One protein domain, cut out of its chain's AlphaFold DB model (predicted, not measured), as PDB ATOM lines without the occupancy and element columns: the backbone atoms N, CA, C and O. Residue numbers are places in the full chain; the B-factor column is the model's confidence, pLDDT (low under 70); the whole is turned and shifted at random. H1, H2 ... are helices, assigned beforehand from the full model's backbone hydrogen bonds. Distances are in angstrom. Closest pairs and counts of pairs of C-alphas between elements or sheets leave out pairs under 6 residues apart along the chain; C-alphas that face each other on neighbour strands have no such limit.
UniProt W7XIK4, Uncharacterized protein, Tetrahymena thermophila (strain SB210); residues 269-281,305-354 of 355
ATOM      1  N   ASN A 269     183.298 243.898 244.401       89.75
ATOM      2  CA  ASN A 269     182.861 245.292 244.377       89.75
ATOM      3  C   ASN A 269     183.420 246.025 243.139       89.75
ATOM      4  O   ASN A 269     184.257 245.499 242.406       89.75
ATOM      5  N   LYS A 270     182.925 247.237 242.876       91.56
ATOM      6  CA  LYS A 270     183.240 248.027 241.669       91.56
ATOM      7  C   LYS A 270     184.737 248.294 241.498       91.56
ATOM      8  O   LYS A 270     185.294 248.113 240.420       91.56
ATOM      9  N   GLN A 271     185.389 248.654 242.599       90.12
ATOM     10  CA  GLN A 271     186.820 248.941 242.661       90.12
ATOM     11  C   GLN A 271     187.656 247.683 242.402       90.12
ATOM     12  O   GLN A 271     188.559 247.704 241.574       90.12
ATOM     13  N   GLN A 272     187.313 246.569 243.056       90.25
ATOM     14  CA  GLN A 272     187.969 245.273 242.870       90.25
ATOM     15  C   GLN A 272     187.813 244.756 241.440       90.25
ATOM     16  O   GLN A 272     188.780 244.266 240.866       90.25
ATOM     17  N   LEU A 273     186.615 244.868 240.858       89.75
ATOM     18  CA  LEU A 273     186.351 244.414 239.494       89.75
ATOM     19  C   LEU A 273     187.160 245.221 238.472       89.75
ATOM     20  O   LEU A 273     187.820 244.626 237.624       89.75
ATOM     21  N   ALA A 274     187.154 246.553 238.578       87.69
ATOM     22  CA  ALA A 274     187.912 247.421 237.677       87.69
ATOM     23  C   ALA A 274     189.431 247.216 237.831       87.69
ATOM     24  O   ALA A 274     190.147 247.100 236.838       87.69
ATOM     25  N   ALA A 275     189.926 247.084 239.065       86.25
ATOM     26  CA  ALA A 275     191.331 246.780 239.330       86.25
ATOM     27  C   ALA A 275     191.743 245.394 238.806       86.25
ATOM     28  O   ALA A 275     192.859 245.230 238.318       86.25
ATOM     29  N   LEU A 276     190.849 244.402 238.852       86.06
ATOM     30  CA  LEU A 276     191.114 243.071 238.309       86.06
ATOM     31  C   LEU A 276     191.287 243.086 236.787       86.06
ATOM     32  O   LEU A 276     192.096 242.319 236.282       86.06
ATOM     33  N   GLN A 277     190.590 243.967 236.061       79.81
ATOM     34  CA  GLN A 277     190.776 244.093 234.609       79.81
ATOM     35  C   GLN A 277     192.184 244.551 234.226       79.81
ATOM     36  O   GLN A 277     192.639 244.245 233.133       79.81
ATOM     37  N   VAL A 278     192.880 245.262 235.112       74.31
ATOM     38  CA  VAL A 278     194.270 245.678 234.888       74.31
ATOM     39  C   VAL A 278     195.240 244.501 235.037       74.31
ATOM     40  O   VAL A 278     196.292 244.471 234.405       74.31
ATOM     41  N   ILE A 279     194.893 243.506 235.853       66.88
ATOM     42  CA  ILE A 279     195.734 242.337 236.106       66.88
ATOM     43  C   ILE A 279     195.689 241.424 234.871       66.88
ATOM     44  O   ILE A 279     194.715 240.705 234.659       66.88
ATOM     45  N   GLY A 280     196.760 241.426 234.073       50.59
ATOM     46  CA  GLY A 280     196.899 240.587 232.875       50.59
ATOM     47  C   GLY A 280     196.580 241.280 231.547       50.59
ATOM     48  O   GLY A 280     196.623 240.623 230.509       50.59
ATOM     49  N   ILE A 281     196.286 242.584 231.555       47.84
ATOM     50  CA  ILE A 281     196.341 243.420 230.351       47.84
ATOM     51  C   ILE A 281     197.691 244.139 230.373       47.84
ATOM     52  O   ILE A 281     197.965 244.869 231.324       47.84
ATOM     53  N   ASN A 305     170.357 246.644 239.795       77.31
ATOM     54  CA  ASN A 305     170.925 245.409 240.310       77.31
ATOM     55  C   ASN A 305     172.457 245.530 240.260       77.31
ATOM     56  O   ASN A 305     172.989 245.901 239.218       77.31
ATOM     57  N   HIS A 306     173.155 245.177 241.344       85.19
ATOM     58  CA  HIS A 306     174.625 245.185 241.433       85.19
ATOM     59  C   HIS A 306     175.303 244.628 240.173       85.19
ATOM     60  O   HIS A 306     176.268 245.199 239.676       85.19
ATOM     61  N   PHE A 307     174.760 243.552 239.596       79.19
ATOM     62  CA  PHE A 307     175.277 242.991 238.348       79.19
ATOM     63  C   PHE A 307     175.207 243.969 237.159       79.19
ATOM     64  O   PHE A 307     176.144 244.026 236.364       79.19
ATOM     65  N   LYS A 308     174.111 244.726 237.032       80.00
ATOM     66  CA  LYS A 308     173.911 245.738 235.987       80.00
ATOM     67  C   LYS A 308     174.905 246.885 236.155       80.00
ATOM     68  O   LYS A 308     175.609 247.198 235.204       80.00
ATOM     69  N   GLU A 309     175.047 247.412 237.369       83.56
ATOM     70  CA  GLU A 309     176.014 248.481 237.654       83.56
ATOM     71  C   GLU A 309     177.447 248.042 237.314       83.56
ATOM     72  O   GLU A 309     178.219 248.775 236.698       83.56
ATOM     73  N   GLN A 310     177.804 246.808 237.677       83.88
ATOM     74  CA  GLN A 310     179.105 246.231 237.344       83.88
ATOM     75  C   GLN A 310     179.283 246.042 235.836       83.88
ATOM     76  O   GLN A 310     180.374 246.252 235.308       83.88
ATOM     77  N   TYR A 311     178.222 245.656 235.128       83.56
ATOM     78  CA  TYR A 311     178.248 245.529 233.676       83.56
ATOM     79  C   TYR A 311     178.494 246.877 232.998       83.56
ATOM     80  O   TYR A 311     179.328 246.955 232.103       83.56
ATOM     81  N   GLU A 312     177.829 247.936 233.446       82.88
ATOM     82  CA  GLU A 312     177.994 249.285 232.895       82.88
ATOM     83  C   GLU A 312     179.413 249.824 233.100       82.88
ATOM     84  O   GLU A 312     180.005 250.386 232.176       82.88
ATOM     85  N   ILE A 313     180.013 249.559 234.264       83.75
ATOM     86  CA  ILE A 313     181.422 249.886 234.517       83.75
ATOM     87  C   ILE A 313     182.324 249.165 233.512       83.75
ATOM     88  O   ILE A 313     183.183 249.801 232.910       83.75
ATOM     89  N   LEU A 314     182.103 247.871 233.249       82.19
ATOM     90  CA  LEU A 314     182.891 247.123 232.260       82.19
ATOM     91  C   LEU A 314     182.775 247.677 230.828       82.19
ATOM     92  O   LEU A 314     183.680 247.440 230.027       82.19
ATOM     93  N   GLN A 315     181.706 248.404 230.498       79.94
ATOM     94  CA  GLN A 315     181.539 249.028 229.180       79.94
ATOM     95  C   GLN A 315     182.194 250.413 229.081       79.94
ATOM     96  O   GLN A 315     182.560 250.846 227.989       79.94
ATOM     97  N   SER A 316     182.389 251.111 230.205       84.56
ATOM     98  CA  SER A 316     182.944 252.467 230.223       84.56
ATOM     99  C   SER A 316     184.392 252.504 230.710       84.56
ATOM    100  O   SER A 316     184.692 252.273 231.882       84.56
ATOM    101  N   LYS A 317     185.307 252.895 229.814       83.25
ATOM    102  CA  LYS A 317     186.728 253.090 230.150       83.25
ATOM    103  C   LYS A 317     186.944 254.194 231.182       83.25
ATOM    104  O   LYS A 317     187.840 254.084 232.012       83.25
ATOM    105  N   GLU A 318     186.143 255.254 231.130       84.94
ATOM    106  CA  GLU A 318     186.244 256.365 232.077       84.94
ATOM    107  C   GLU A 318     185.873 255.909 233.491       84.94
ATOM    108  O   GLU A 318     186.644 256.127 234.428       84.94
ATOM    109  N   LEU A 319     184.755 255.187 233.630       83.69
ATOM    110  CA  LEU A 319     184.343 254.624 234.917       83.69
ATOM    111  C   LEU A 319     185.367 253.612 235.435       83.69
ATOM    112  O   LEU A 319     185.700 253.641 236.618       83.69
ATOM    113  N   GLN A 320     185.915 252.756 234.568       86.00
ATOM    114  CA  GLN A 320     186.987 251.832 234.954       86.00
ATOM    115  C   GLN A 320     188.186 252.576 235.532       86.00
ATOM    116  O   GLN A 320     188.621 252.254 236.635       86.00
ATOM    117  N   LEU A 321     188.685 253.598 234.835       87.19
ATOM    118  CA  LEU A 321     189.812 254.404 235.308       87.19
ATOM    119  C   LEU A 321     189.508 255.078 236.645       87.19
ATOM    120  O   LEU A 321     190.361 255.085 237.534       87.19
ATOM    121  N   GLN A 322     188.300 255.611 236.818       90.25
ATOM    122  CA  GLN A 322     187.877 256.192 238.087       90.25
ATOM    123  C   GLN A 322     187.930 255.157 239.221       90.25
ATOM    124  O   GLN A 322     188.591 255.391 240.232       90.25
ATOM    125  N   TYR A 323     187.307 253.990 239.040       91.75
ATOM    126  CA  TYR A 323     187.268 252.949 240.070       91.75
ATOM    127  C   TYR A 323     188.633 252.306 240.338       91.75
ATOM    128  O   TYR A 323     188.903 251.931 241.480       91.75
ATOM    129  N   ILE A 324     189.511 252.221 239.335       90.38
ATOM    130  CA  ILE A 324     190.914 251.820 239.514       90.38
ATOM    131  C   ILE A 324     191.638 252.839 240.397       90.38
ATOM    132  O   ILE A 324     192.290 252.462 241.368       90.38
ATOM    133  N   ASN A 325     191.503 254.135 240.108       88.38
ATOM    134  CA  ASN A 325     192.136 255.180 240.912       88.38
ATOM    135  C   ASN A 325     191.611 255.182 242.353       88.38
ATOM    136  O   ASN A 325     192.388 255.337 243.295       88.38
ATOM    137  N   ASP A 326     190.310 254.970 242.537       91.31
ATOM    138  CA  ASP A 326     189.707 254.862 243.862       91.31
ATOM    139  C   ASP A 326     190.197 253.613 244.608       91.31
ATOM    140  O   ASP A 326     190.489 253.690 245.804       91.31
ATOM    141  N   PHE A 327     190.369 252.485 243.907       92.75
ATOM    142  CA  PHE A 327     190.980 251.276 244.461       92.75
ATOM    143  C   PHE A 327     192.413 251.539 244.944       92.75
ATOM    144  O   PHE A 327     192.766 251.168 246.066       92.75
ATOM    145  N   LEU A 328     193.237 252.204 244.129       89.69
ATOM    146  CA  LEU A 328     194.626 252.516 244.476       89.69
ATOM    147  C   LEU A 328     194.708 253.483 245.662       89.69
ATOM    148  O   LEU A 328     195.426 253.203 246.622       89.69
ATOM    149  N   LYS A 329     193.901 254.551 245.670       90.69
ATOM    150  CA  LYS A 329     193.806 255.477 246.812       90.69
ATOM    151  C   LYS A 329     193.384 254.757 248.088       90.69
ATOM    152  O   LYS A 329     193.983 254.973 249.139       90.69
ATOM    153  N   LYS A 330     192.387 253.867 248.004       91.12
ATOM    154  CA  LYS A 330     191.967 253.025 249.133       91.12
ATOM    155  C   LYS A 330     193.130 252.165 249.628       91.12
ATOM    156  O   LYS A 330     193.350 252.086 250.835       91.12
ATOM    157  N   CYS A 331     193.881 251.551 248.715       88.88
ATOM    158  CA  CYS A 331     195.048 250.740 249.049       88.88
ATOM    159  C   CYS A 331     196.152 251.549 249.730       88.88
ATOM    160  O   CYS A 331     196.755 251.050 250.675       88.88
ATOM    161  N   GLU A 332     196.405 252.784 249.301       86.50
ATOM    162  CA  GLU A 332     197.394 253.672 249.920       86.50
ATOM    163  C   GLU A 332     196.964 254.138 251.312       86.50
ATOM    164  O   GLU A 332     197.731 254.028 252.268       86.50
ATOM    165  N   GLN A 333     195.725 254.616 251.434       87.38
ATOM    166  CA  GLN A 333     195.212 255.234 252.656       87.38
ATOM    167  C   GLN A 333     194.896 254.206 253.750       87.38
ATOM    168  O   GLN A 333     195.052 254.503 254.930       87.38
ATOM    169  N   ASN A 334     194.492 252.986 253.374       83.88
ATOM    170  CA  ASN A 334     194.011 251.960 254.304       83.88
ATOM    171  C   ASN A 334     194.818 250.650 254.251       83.88
ATOM    172  O   ASN A 334     194.252 249.583 254.492       83.88
ATOM    173  N   ARG A 335     196.137 250.697 253.987       77.12
ATOM    174  CA  ARG A 335     196.999 249.496 253.832       77.12
ATOM    175  C   ARG A 335     196.808 248.415 254.903       77.12
ATOM    176  O   ARG A 335     196.866 247.229 254.589       77.12
ATOM    177  N   GLN A 336     196.609 248.802 256.163       74.75
ATOM    178  CA  GLN A 336     196.507 247.853 257.281       74.75
ATOM    179  C   GLN A 336     195.141 247.146 257.355       74.75
ATOM    180  O   GLN A 336     195.071 246.015 257.833       74.75
ATOM    181  N   ASN A 337     194.087 247.758 256.805       84.81
ATOM    182  CA  ASN A 337     192.697 247.296 256.912       84.81
ATOM    183  C   ASN A 337     192.102 246.849 255.567       84.81
ATOM    184  O   ASN A 337     190.885 246.837 255.395       84.81
ATOM    185  N   LEU A 338     192.950 246.477 254.607       89.31
ATOM    186  CA  LEU A 338     192.489 245.880 253.358       89.31
ATOM    187  C   LEU A 338     191.917 244.482 253.600       89.31
ATOM    188  O   LEU A 338     192.481 243.685 254.366       89.31
ATOM    189  N   ASP A 339     190.821 244.177 252.910       90.19
ATOM    190  CA  ASP A 339     190.275 242.828 252.905       90.19
ATOM    191  C   ASP A 339     191.212 241.862 252.148       90.19
ATOM    192  O   ASP A 339     192.184 242.254 251.495       90.19
ATOM    193  N   ASN A 340     190.972 240.557 252.283       91.75
ATOM    194  CA  ASN A 340     191.851 239.551 251.679       91.75
ATOM    195  C   ASN A 340     191.834 239.586 250.141       91.75
ATOM    196  O   ASN A 340     192.826 239.205 249.517       91.75
ATOM    197  N   ILE A 341     190.729 240.028 249.536       90.62
ATOM    198  CA  ILE A 341     190.579 240.124 248.082       90.62
ATOM    199  C   ILE A 341     191.373 241.332 247.579       90.62
ATOM    200  O   ILE A 341     192.205 241.175 246.687       90.62
ATOM    201  N   ASP A 342     191.210 242.492 248.214       90.31
ATOM    202  CA  ASP A 342     191.967 243.718 247.961       90.31
ATOM    203  C   ASP A 342     193.474 243.460 248.059       90.31
ATOM    204  O   ASP A 342     194.225 243.813 247.152       90.31
ATOM    205  N   LYS A 343     193.926 242.777 249.124       90.81
ATOM    206  CA  LYS A 343     195.343 242.409 249.303       90.81
ATOM    207  C   LYS A 343     195.861 241.553 248.155       90.81
ATOM    208  O   LYS A 343     196.983 241.765 247.694       90.81
ATOM    209  N   ARG A 344     195.066 240.584 247.697       89.25
ATOM    210  CA  ARG A 344     195.447 239.693 246.597       89.25
ATOM    211  C   ARG A 344     195.522 240.447 245.273       89.25
ATOM    212  O   ARG A 344     196.520 240.303 244.575       89.25
ATOM    213  N   ILE A 345     194.520 241.272 244.971       89.38
ATOM    214  CA  ILE A 345     194.485 242.123 243.772       89.38
ATOM    215  C   ILE A 345     195.688 243.073 243.775       89.38
ATOM    216  O   ILE A 345     196.443 243.108 242.808       89.38
ATOM    217  N   LEU A 346     195.937 243.772 244.886       88.69
ATOM    218  CA  LEU A 346     197.078 244.679 245.019       88.69
ATOM    219  C   LEU A 346     198.416 243.953 244.840       88.69
ATOM    220  O   LEU A 346     199.290 244.441 244.133       88.69
ATOM    221  N   SER A 347     198.574 242.774 245.448       86.25
ATOM    222  CA  SER A 347     199.798 241.977 245.303       86.25
ATOM    223  C   SER A 347     200.030 241.576 243.849       86.25
ATOM    224  O   SER A 347     201.147 241.688 243.357       86.25
ATOM    225  N   SER A 348     198.977 241.156 243.145       84.94
ATOM    226  CA  SER A 348     199.060 240.848 241.720       84.94
ATOM    227  C   SER A 348     199.467 242.073 240.901       84.94
ATOM    228  O   SER A 348     200.391 241.961 240.106       84.94
ATOM    229  N   LEU A 349     198.866 243.243 241.136       84.06
ATOM    230  CA  LEU A 349     199.237 244.485 240.444       84.06
ATOM    231  C   LEU A 349     200.713 244.857 240.646       84.06
ATOM    232  O   LEU A 349     201.381 245.239 239.692       84.06
ATOM    233  N   LEU A 350     201.232 244.712 241.867       81.50
ATOM    234  CA  LEU A 350     202.633 245.020 242.174       81.50
ATOM    235  C   LEU A 350     203.613 244.041 241.511       81.50
ATOM    236  O   LEU A 350     204.687 244.459 241.090       81.50
ATOM    237  N   ILE A 351     203.246 242.761 241.387       70.44
ATOM    238  CA  ILE A 351     204.059 241.758 240.676       70.44
ATOM    239  C   ILE A 351     204.155 242.100 239.183       70.44
ATOM    240  O   ILE A 351     205.233 241.990 238.608       70.44
ATOM    241  N   TYR A 352     203.062 242.561 238.568       59.47
ATOM    242  CA  TYR A 352     203.054 242.976 237.159       59.47
ATOM    243  C   TYR A 352     203.889 244.233 236.873       59.47
ATOM    244  O   TYR A 352     204.214 244.470 235.723       59.47
ATOM    245  N   GLN A 353     204.245 245.037 237.878       58.38
ATOM    246  CA  GLN A 353     205.097 246.221 237.685       58.38
ATOM    247  C   GLN A 353     206.602 245.916 237.770       58.38
ATOM    248  O   GLN A 353     207.414 246.802 237.509       58.38
ATOM    249  N   GLN A 354     206.980 244.713 238.211       50.06
ATOM    250  CA  GLN A 354     208.380 244.312 238.406       50.06
ATOM    251  C   GLN A 354     208.936 243.448 237.266       50.06
ATOM    252  O   GLN A 354     210.148 243.241 237.220       50.06
TER     253      GLN A 354
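AT A GLANCE: This is residues 269 to 281 and 305 to 354 of the 355 residues of an uncharacterized protein of Tetrahymena thermophila (strain SB210) (UniProt W7XIK4). Three helices, H2, H1 and H4, stand side by side in a row with H1 in the middle, and the longest helix, H3, crosses over one side of that row. H3 starts at a corner with H2, packs across H1 and ends near H4, while H2 and H4 run the same way as H1. The printed part has 63 residues with four named helices, in the order H1, H2, H3, H4, and no named strand, in the class all helix. It is compact, with a radius of gyration of the C-alphas of 11.7 A and spans of 30 by 24 by 17 A.

IN THESE COORDINATES: H1 covers residues 270 to 278, 13.2 A from first to last C-alpha, and begins with C-alpha 270 at (183.240, 248.027, 241.669). Beyond the cut, H2 covers residues 306 to 315 over 14.6 A. H3, residues 317 to 333, measures 24.1 A and begins with C-alpha 317 at (186.728, 253.090, 230.150). H4, residues 340 to 352, measures 18.7 A and ends with C-alpha 352 at (203.054, 242.976, 237.159).

HOW THE PARTS SIT: H1 is the hub and touches the three other helices. It touches H2, closest at the C-alphas of Lys 270 and Gln 310, 6.2 A apart; they run the same way at a tilt of 36 degrees, only just steep. H1 touches H4, closest at the C-alphas of Leu 276 and Ile 345, 6.5 A apart, the same way at a shallow tilt of 25 degrees. H3 is about perpendicular to H1, at 77 degrees, and touches it with residues 320 to 327 alone; the closest C-alphas, of Gln 271 and Tyr 323, are 4.8 A apart. H2 and H3 only just touch, and only at the corner by their link, with 3 pairs of C-alphas within 8 A; the closest are those of Ile 313 and Leu 319, 5.6 A apart. H3 and H4 are close but not clearly touching, with the C-alphas of Cys 331 and Leu 346 closest at 7.6 A, and are about perpendicular at 75 degrees. H2 and H4 are apart. The helix packing is mostly crossed, but only just: leaving out H2 and H3, which touch only at the corner, 1 of the 3 pairs of helices that touch, H1 and H4, is at a shallow tilt. In H2, H3 and H4 every O i to N i+4 pair is within hydrogen-bond range; in H1 4 of 5 are.

THE WHOLE: The two C-alphas farthest apart, those of Asn 305 and Gln 354, are 37.5 A apart. Residues 282 to 304 are not printed, and C-alphas 281 and 305 stand 27.4 A apart across this cut, which falls in the link from H1 to H2. The link from H2 to H3 is tight, with 1 residue, and that from H3 to H4 is short, with 6. The mean pLDDT of the printed part is 83.0; residues 279 to 281 and 352 to 354, of which 352 belongs to H4, are under 70.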